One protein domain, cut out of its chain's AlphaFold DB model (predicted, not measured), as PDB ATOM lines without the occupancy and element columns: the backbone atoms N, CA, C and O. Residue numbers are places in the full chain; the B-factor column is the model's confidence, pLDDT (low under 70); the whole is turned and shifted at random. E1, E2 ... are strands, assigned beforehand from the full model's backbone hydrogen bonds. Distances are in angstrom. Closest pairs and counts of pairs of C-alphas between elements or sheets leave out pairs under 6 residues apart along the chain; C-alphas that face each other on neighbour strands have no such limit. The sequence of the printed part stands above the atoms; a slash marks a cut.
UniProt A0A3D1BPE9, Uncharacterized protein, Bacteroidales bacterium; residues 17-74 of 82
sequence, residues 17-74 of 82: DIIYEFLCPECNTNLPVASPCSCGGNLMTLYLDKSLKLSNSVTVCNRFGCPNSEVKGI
ATOM      1  N   ASP A  17     204.322 231.833 136.506       87.00
ATOM      2  CA  ASP A  17     205.064 233.032 136.111       87.00
ATOM      3  C   ASP A  17     204.138 234.176 135.664       87.00
ATOM      4  O   ASP A  17     204.576 235.314 135.491       87.00
ATOM      5  N   ILE A  18     202.833 233.905 135.549       90.38
ATOM      6  CA  ILE A  18     201.823 234.883 135.147       90.38
ATOM      7  C   ILE A  18     201.157 235.515 136.377       90.38
ATOM      8  O   ILE A  18     200.747 234.845 137.331       90.38
ATOM      9  N   ILE A  19     201.021 236.840 136.328       93.44
ATOM     10  CA  ILE A  19     200.153 237.612 137.218       93.44
ATOM     11  C   ILE A  19     198.811 237.791 136.515       93.44
ATOM     12  O   ILE A  19     198.734 238.458 135.487       93.44
ATOM     13  N   TYR A  20     197.765 237.176 137.058       92.69
ATOM     14  CA  TYR A  20     196.437 237.184 136.457       92.69
ATOM     15  C   TYR A  20     195.630 238.420 136.865       92.69
ATOM     16  O   TYR A  20     195.763 238.948 137.973       92.69
ATOM     17  N   GLU A  21     194.737 238.848 135.980       92.75
ATOM     18  CA  GLU A  21     193.675 239.794 136.310       92.75
ATOM     19  C   GLU A  21     192.460 239.033 136.837       92.75
ATOM     20  O   GLU A  21     192.102 237.969 136.331       92.75
ATOM     21  N   PHE A  22     191.845 239.558 137.894       92.25
ATOM     22  CA  PHE A  22     190.645 238.973 138.481       92.25
ATOM     23  C   PHE A  22     189.480 239.896 138.162       92.25
ATOM     24  O   PHE A  22     189.481 241.053 138.579       92.25
ATOM     25  N   LEU A  23     188.487 239.376 137.447       93.00
ATOM     26  CA  LEU A  23     187.332 240.138 136.988       93.00
ATOM     27  C   LEU A  23     186.064 239.660 137.695       93.00
ATOM     28  O   LEU A  23     185.896 238.473 137.974       93.00
ATOM     29  N   CYS A  24     185.154 240.591 137.972       88.94
ATOM     30  CA  CYS A  24     183.796 240.255 138.377       88.94
ATOM     31  C   CYS A  24     183.072 239.572 137.202       88.94
ATOM     32  O   CYS A  24     182.997 240.176 136.131       88.94
ATOM     33  N   PRO A  25     182.492 238.373 137.379       88.31
ATOM     34  CA  PRO A  25     181.837 237.655 136.284       88.31
ATOM     35  C   PRO A  25     180.562 238.347 135.775       88.31
ATOM     36  O   PRO A  25     180.133 238.083 134.659       88.31
ATOM     37  N   GLU A  26     179.974 239.247 136.566       92.50
ATOM     38  CA  GLU A  26     178.730 239.945 136.215       92.50
ATOM     39  C   GLU A  26     178.977 241.221 135.401       92.50
ATOM     40  O   GLU A  26     178.250 241.525 134.459       92.50
ATOM     41  N   CYS A  27     179.991 242.007 135.782       93.44
ATOM     42  CA  CYS A  27     180.226 243.344 135.223       93.44
ATOM     43  C   CYS A  27     181.614 243.535 134.604       93.44
ATOM     44  O   CYS A  27     181.937 244.634 134.156       93.44
ATOM     45  N   ASN A  28     182.447 242.493 134.607       93.62
ATOM     46  CA  ASN A  28     183.778 242.471 134.003       93.62
ATOM     47  C   ASN A  28     184.757 243.540 134.534       93.62
ATOM     48  O   ASN A  28     185.740 243.874 133.882       93.62
ATOM     49  N   THR A  29     184.488 244.103 135.714       93.75
ATOM     50  CA  THR A  29     185.381 245.061 136.382       93.75
ATOM     51  C   THR A  29     186.421 244.327 137.225       93.75
ATOM     52  O   THR A  29     186.118 243.281 137.803       93.75
ATOM     53  N   ASN A  30     187.623 244.898 137.332       93.25
ATOM     54  CA  ASN A  30     188.686 244.389 138.197       93.25
ATOM     55  C   ASN A  30     188.228 244.254 139.652       93.25
ATOM     56  O   ASN A  30     187.649 245.176 140.232       93.25
ATOM     57  N   LEU A  31     188.540 243.111 140.257       91.44
ATOM     58  CA  LEU A  31     188.337 242.914 141.682       91.44
ATOM     59  C   LEU A  31     189.303 243.788 142.499       91.44
ATOM     60  O   LEU A  31     190.414 244.078 142.043       91.44
ATOM     61  N   PRO A  32     188.914 244.205 143.717       91.69
ATOM     62  CA  PRO A  32     189.750 245.066 144.545       91.69
ATOM     63  C   PRO A  32     191.057 244.390 144.967       91.69
ATOM     64  O   PRO A  32     191.081 243.204 145.308       91.69
ATOM     65  N   VAL A  33     192.135 245.172 145.018       92.94
ATOM     66  CA  VAL A  33     193.416 244.759 145.603       92.94
ATOM     67  C   VAL A  33     193.400 245.068 147.100       92.94
ATOM     68  O   VAL A  33     193.219 246.218 147.496       92.94
ATOM     69  N   ALA A  34     193.620 244.050 147.932       90.38
ATOM     70  CA  ALA A  34     193.792 244.202 149.374       90.38
ATOM     71  C   ALA A  34     195.174 244.772 149.714       90.38
ATOM     72  O   ALA A  34     195.300 245.690 150.523       90.38
ATOM     73  N   SER A  35     196.218 244.183 149.126       91.19
ATOM     74  CA  SER A  35     197.615 244.551 149.353       91.19
ATOM     75  C   SER A  35     198.534 243.902 148.310       91.19
ATOM     76  O   SER A  35     198.156 242.900 147.694       91.19
ATOM     77  N   PRO A  36     199.776 244.387 148.157       94.12
ATOM     78  CA  PRO A  36     200.817 243.650 147.447       94.12
ATOM     79  C   PRO A  36     201.095 242.292 148.110       94.12
ATOM     80  O   PRO A  36     200.932 242.134 149.323       94.12
ATOM     81  N   CYS A  37     201.543 241.315 147.324       92.44
ATOM     82  CA  CYS A  37     202.028 240.029 147.814       92.44
ATOM     83  C   CYS A  37     203.559 239.967 147.724       92.44
ATOM     84  O   CYS A  37     204.151 240.412 146.743       92.44
ATOM     85  N   SER A  38     204.211 239.326 148.696       92.62
ATOM     86  CA  SER A  38     205.672 239.146 148.703       92.62
ATOM     87  C   SER A  38     206.211 238.310 147.535       92.62
ATOM     88  O   SER A  38     207.405 238.359 147.257       92.62
ATOM     89  N   CYS A  39     205.353 237.572 146.818       91.19
ATOM     90  CA  CYS A  39     205.747 236.859 145.602       91.19
ATOM     91  C   CYS A  39     205.919 237.785 144.379       91.19
ATOM     92  O   CYS A  39     206.427 237.337 143.355       91.19
ATOM     93  N   GLY A  40     205.501 239.053 144.466       93.06
ATOM     94  CA  GLY A  40     205.481 240.007 143.351       93.06
ATOM     95  C   GLY A  40     204.125 240.130 142.644       93.06
ATOM     96  O   GLY A  40     204.015 240.879 141.680       93.06
ATOM     97  N   GLY A  41     203.100 239.404 143.103       93.75
ATOM     98  CA  GLY A  41     201.703 239.605 142.702       93.75
ATOM     99  C   GLY A  41     200.932 240.519 143.660       93.75
ATOM    100  O   GLY A  41     201.511 241.230 144.481       93.75
ATOM    101  N   ASN A  42     199.606 240.433 143.608       95.25
ATOM    102  CA  ASN A  42     198.672 241.139 144.483       95.25
ATOM    103  C   ASN A  42     197.757 240.147 145.211       95.25
ATOM    104  O   ASN A  42     197.396 239.104 144.666       95.25
ATOM    105  N   LEU A  43     197.381 240.474 146.447       93.06
ATOM    106  CA  LEU A  43     196.292 239.811 147.160       93.06
ATOM    107  C   LEU A  43     194.980 240.507 146.790       93.06
ATOM    108  O   LEU A  43     194.787 241.678 147.111       93.06
ATOM    109  N   MET A  44     194.089 239.789 146.118       94.00
ATOM    110  CA  MET A  44     192.778 240.262 145.676       94.00
ATOM    111  C   MET A  44     191.729 239.979 146.751       94.00
ATOM    112  O   MET A  44     191.771 238.918 147.371       94.00
ATOM    113  N   THR A  45     190.775 240.884 146.960       91.62
ATOM    114  CA  THR A  45     189.682 240.709 147.929       91.62
ATOM    115  C   THR A  45     188.449 240.079 147.284       91.62
ATOM    116  O   THR A  45     187.930 240.584 146.291       91.62
ATOM    117  N   LEU A  46     187.922 239.036 147.924       89.38
ATOM    118  CA  LEU A  46     186.610 238.449 147.662       89.38
ATOM    119  C   LEU A  46     185.730 238.627 148.899       89.38
ATOM    120  O   LEU A  46     185.996 238.032 149.943       89.38
ATOM    121  N   TYR A  47     184.692 239.453 148.801       88.19
ATOM    122  CA  TYR A  47     183.746 239.644 149.901       88.19
ATOM    123  C   TYR A  47     182.803 238.447 150.014       88.19
ATOM    124  O   TYR A  47     182.313 237.940 149.007       88.19
ATOM    125  N   LEU A  48     182.547 238.008 151.243       85.75
ATOM    126  CA  LEU A  48     181.702 236.841 151.515       85.75
ATOM    127  C   LEU A  48     180.206 237.177 151.541       85.75
ATOM    128  O   LEU A  48     179.364 236.282 151.545       85.75
ATOM    129  N   ASP A  49     179.869 238.464 151.549       87.06
ATOM    130  CA  ASP A  49     178.504 238.960 151.492       87.06
ATOM    131  C   ASP A  49     178.431 240.334 150.801       87.06
ATOM    132  O   ASP A  49     179.427 240.923 150.374       87.06
ATOM    133  N   LYS A  50     177.213 240.872 150.716       87.75
ATOM    134  CA  LYS A  50     176.933 242.184 150.119       87.75
ATOM    135  C   LYS A  50     177.312 243.371 151.017       87.75
ATOM    136  O   LYS A  50     177.100 244.509 150.614       87.75
ATOM    137  N   SER A  51     177.836 243.142 152.224       88.38
ATOM    138  CA  SER A  51     178.268 244.221 153.122       88.38
ATOM    139  C   SER A  51     179.606 244.833 152.710       88.38
ATOM    140  O   SER A  51     179.933 245.925 153.170       88.38
ATOM    141  N   LEU A  52     180.367 244.136 151.855       86.25
ATOM    142  CA  LEU A  52     181.666 244.570 151.334       86.25
ATOM    143  C   LEU A  52     182.684 244.909 152.440       86.25
ATOM    144  O   LEU A  52     183.568 245.751 152.275       86.25
ATOM    145  N   LYS A  53     182.569 244.249 153.597       85.50
ATOM    146  CA  LYS A  53     183.495 244.433 154.717       85.50
ATOM    147  C   LYS A  53     184.749 243.593 154.511       85.50
ATOM    148  O   LYS A  53     184.669 242.378 154.373       85.50
ATOM    149  N   LEU A  54     185.923 244.220 154.597       79.69
ATOM    150  CA  LEU A  54     187.210 243.507 154.559       79.69
ATOM    151  C   LEU A  54     187.349 242.477 155.689       79.69
ATOM    152  O   LEU A  54     187.960 241.428 155.497       79.69
ATOM    153  N   SER A  55     186.739 242.740 156.846       83.56
ATOM    154  CA  SER A  55     186.675 241.786 157.958       83.56
ATOM    155  C   SER A  55     185.816 240.553 157.657       83.56
ATOM    156  O   SER A  55     185.815 239.632 158.460       83.56
ATOM    157  N   ASN A  56     185.072 240.539 156.548       85.31
ATOM    158  CA  ASN A  56     184.283 239.408 156.070       85.31
ATOM    159  C   ASN A  56     184.660 239.085 154.613       85.31
ATOM    160  O   ASN A  56     183.852 239.202 153.686       85.31
ATOM    161  N   SER A  57     185.938 238.768 154.399       87.50
ATOM    162  CA  SER A  57     186.492 238.541 153.066       87.50
ATOM    163  C   SER A  57     187.551 237.443 153.042       87.50
ATOM    164  O   SER A  57     188.227 237.162 154.032       87.50
ATOM    165  N   VAL A  58     187.726 236.841 151.871       89.19
ATOM    166  CA  VAL A  58     188.877 235.998 151.544       89.19
ATOM    167  C   VAL A  58     189.837 236.829 150.705       89.19
ATOM    168  O   VAL A  58     189.414 237.571 149.819       89.19
ATOM    169  N   THR A  59     191.133 236.691 150.963       89.25
ATOM    170  CA  THR A  59     192.175 237.254 150.107       89.25
ATOM    171  C   THR A  59     192.908 236.151 149.356       89.25
ATOM    172  O   THR A  59     193.383 235.187 149.955       89.25
ATOM    173  N   VAL A  60     192.990 236.284 148.033       90.88
ATOM    174  CA  VAL A  60     193.612 235.291 147.146       90.88
ATOM    175  C   VAL A  60     194.702 235.968 146.336       90.88
ATOM    176  O   VAL A  60     194.484 237.040 145.777       90.88
ATOM    177  N   CYS A  61     195.882 235.357 146.260       92.75
ATOM    178  CA  CYS A  61     196.928 235.882 145.392       92.75
ATOM    179  C   CYS A  61     196.552 235.690 143.918       92.75
ATOM    180  O   CYS A  61     196.162 234.597 143.510       92.75
ATOM    181  N   ASN A  62     196.743 236.726 143.106       93.81
ATOM    182  CA  ASN A  62     196.540 236.645 141.662       93.81
ATOM    183  C   ASN A  62     197.700 235.976 140.900       93.81
ATOM    184  O   ASN A  62     197.696 235.951 139.671       93.81
ATOM    185  N   ARG A  63     198.685 235.415 141.608       92.38
ATOM    186  CA  ARG A  63     199.658 234.479 141.046       92.38
ATOM    187  C   ARG A  63     199.240 233.056 141.376       92.38
ATOM    188  O   ARG A  63     199.086 232.689 142.545       92.38
ATOM    189  N   PHE A  64     199.131 232.232 140.344       87.50
ATOM    190  CA  PHE A  64     198.794 230.832 140.520       87.50
ATOM    191  C   PHE A  64     199.842 230.088 141.363       87.50
ATOM    192  O   PHE A  64     201.043 230.291 141.226       87.50
ATOM    193  N   GLY A  65     199.383 229.202 142.252       83.62
ATOM    194  CA  GLY A  65     200.263 228.383 143.094       83.62
ATOM    195  C   GLY A  65     200.916 229.119 144.268       83.62
ATOM    196  O   GLY A  65     201.629 228.484 145.044       83.62
ATOM    197  N   CYS A  66     200.657 230.418 144.448       87.06
ATOM    198  CA  CYS A  66     201.158 231.158 145.599       87.06
ATOM    199  C   CYS A  66     200.484 230.670 146.903       87.06
ATOM    200  O   CYS A  66     199.253 230.630 146.974       87.06
ATOM    201  N   PRO A  67     201.253 230.328 147.955       82.69
ATOM    202  CA  PRO A  67     200.696 229.835 149.217       82.69
ATOM    203  C   PRO A  67     200.150 230.951 150.120       82.69
ATOM    204  O   PRO A  67     199.566 230.653 151.155       82.69
ATOM    205  N   ASN A  68     200.329 232.222 149.746       82.06
ATOM    206  CA  ASN A  68     200.030 233.383 150.590       82.06
ATOM    207  C   ASN A  68     198.548 233.798 150.578       82.06
ATOM    208  O   ASN A  68     198.230 234.929 150.938       82.06
ATOM    209  N   SER A  69     197.644 232.929 150.120       74.44
ATOM    210  CA  SER A  69     196.206 233.192 150.231       74.44
ATOM    211  C   SER A  69     195.780 233.079 151.697       74.44
ATOM    212  O   SER A  69     196.173 232.145 152.393       74.44
ATOM    213  N   GLU A  70     194.968 234.021 152.164       72.25
ATOM    214  CA  GLU A  70     194.557 234.145 153.565       72.25
ATOM    215  C   GLU A  70     193.045 234.372 153.632       72.25
ATOM    216  O   GLU A  70     192.503 235.199 152.892       72.25
ATOM    217  N   VAL A  71     192.354 233.682 154.542       67.38
ATOM    218  CA  VAL A  71     190.958 234.006 154.857       67.38
ATOM    219  C   VAL A  71     190.907 234.925 156.072       67.38
ATOM    220  O   VAL A  71     191.437 234.582 157.128       67.38
ATOM    221  N   LYS A  72     190.249 236.080 155.937       66.50
ATOM    222  CA  LYS A  72     190.102 237.075 157.005       66.50
ATOM    223  C   LYS A  72     188.713 236.972 157.636       66.50
ATOM    224  O   LYS A  72     187.758 236.560 156.989       66.50
ATOM    225  N   GLY A  73     188.601 237.329 158.916       58.44
ATOM    226  CA  GLY A  73     187.325 237.266 159.647       58.44
ATOM    227  C   GLY A  73     187.021 235.929 160.314       58.44
ATOM    228  O   GLY A  73     185.977 235.779 160.945       58.44
ATOM    229  N   ILE A  74     187.940 234.965 160.231       56.09
ATOM    230  CA  ILE A  74     187.795 233.669 160.890       56.09
ATOM    231  C   ILE A  74     188.452 233.639 162.278       56.09
ATOM    232  O   ILE A  74     189.110 232.668 162.664       56.09
TER     233      ILE A  74
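This is residues 17 to 74 of the 82 residues of an uncharacterized protein of Bacteroidales bacterium (UniProt A0A3D1BPE9). With little regular structure, this is a small meander sheet, E1, E2 and E3, each strand the antiparallel neighbour of the one before, with a long unnamed stretch at each end. Residues 17 to 32 run out and fold back into E1; residues 62 to 74 fold back beside E3, where 70 to 71 pair antiparallel with 58 to 59. The 58 printed residues are all strand by class, with 15 in named elements; they are compact, radius of gyration of the C-alphas 11.3 A, and flat, spanning 33 by 28 by 15 A.

Look first at E1, residues 33 to 36, and E2, residues 42 to 47: this antiparallel hairpin stands at 155 degrees, with N 34 and O 43 2.8 A apart. E2 and E3, residues 57 to 61, form another at 153 degrees, with N 44 and O 60 2.8 A apart.

Find C-alpha 33 at (193.416, 244.759, 145.603), where E1 begins its 7.7 A. E2 covers 15.9 A; E3 covers 13.2 A, ending at C-alpha 61 (196.928, 235.882, 145.392).

The C-alphas farthest apart, of Asp 17 and Ser 51, are 33.7 A apart. The printed part has no cut; pLDDT is under 70 at residues 71 to 74.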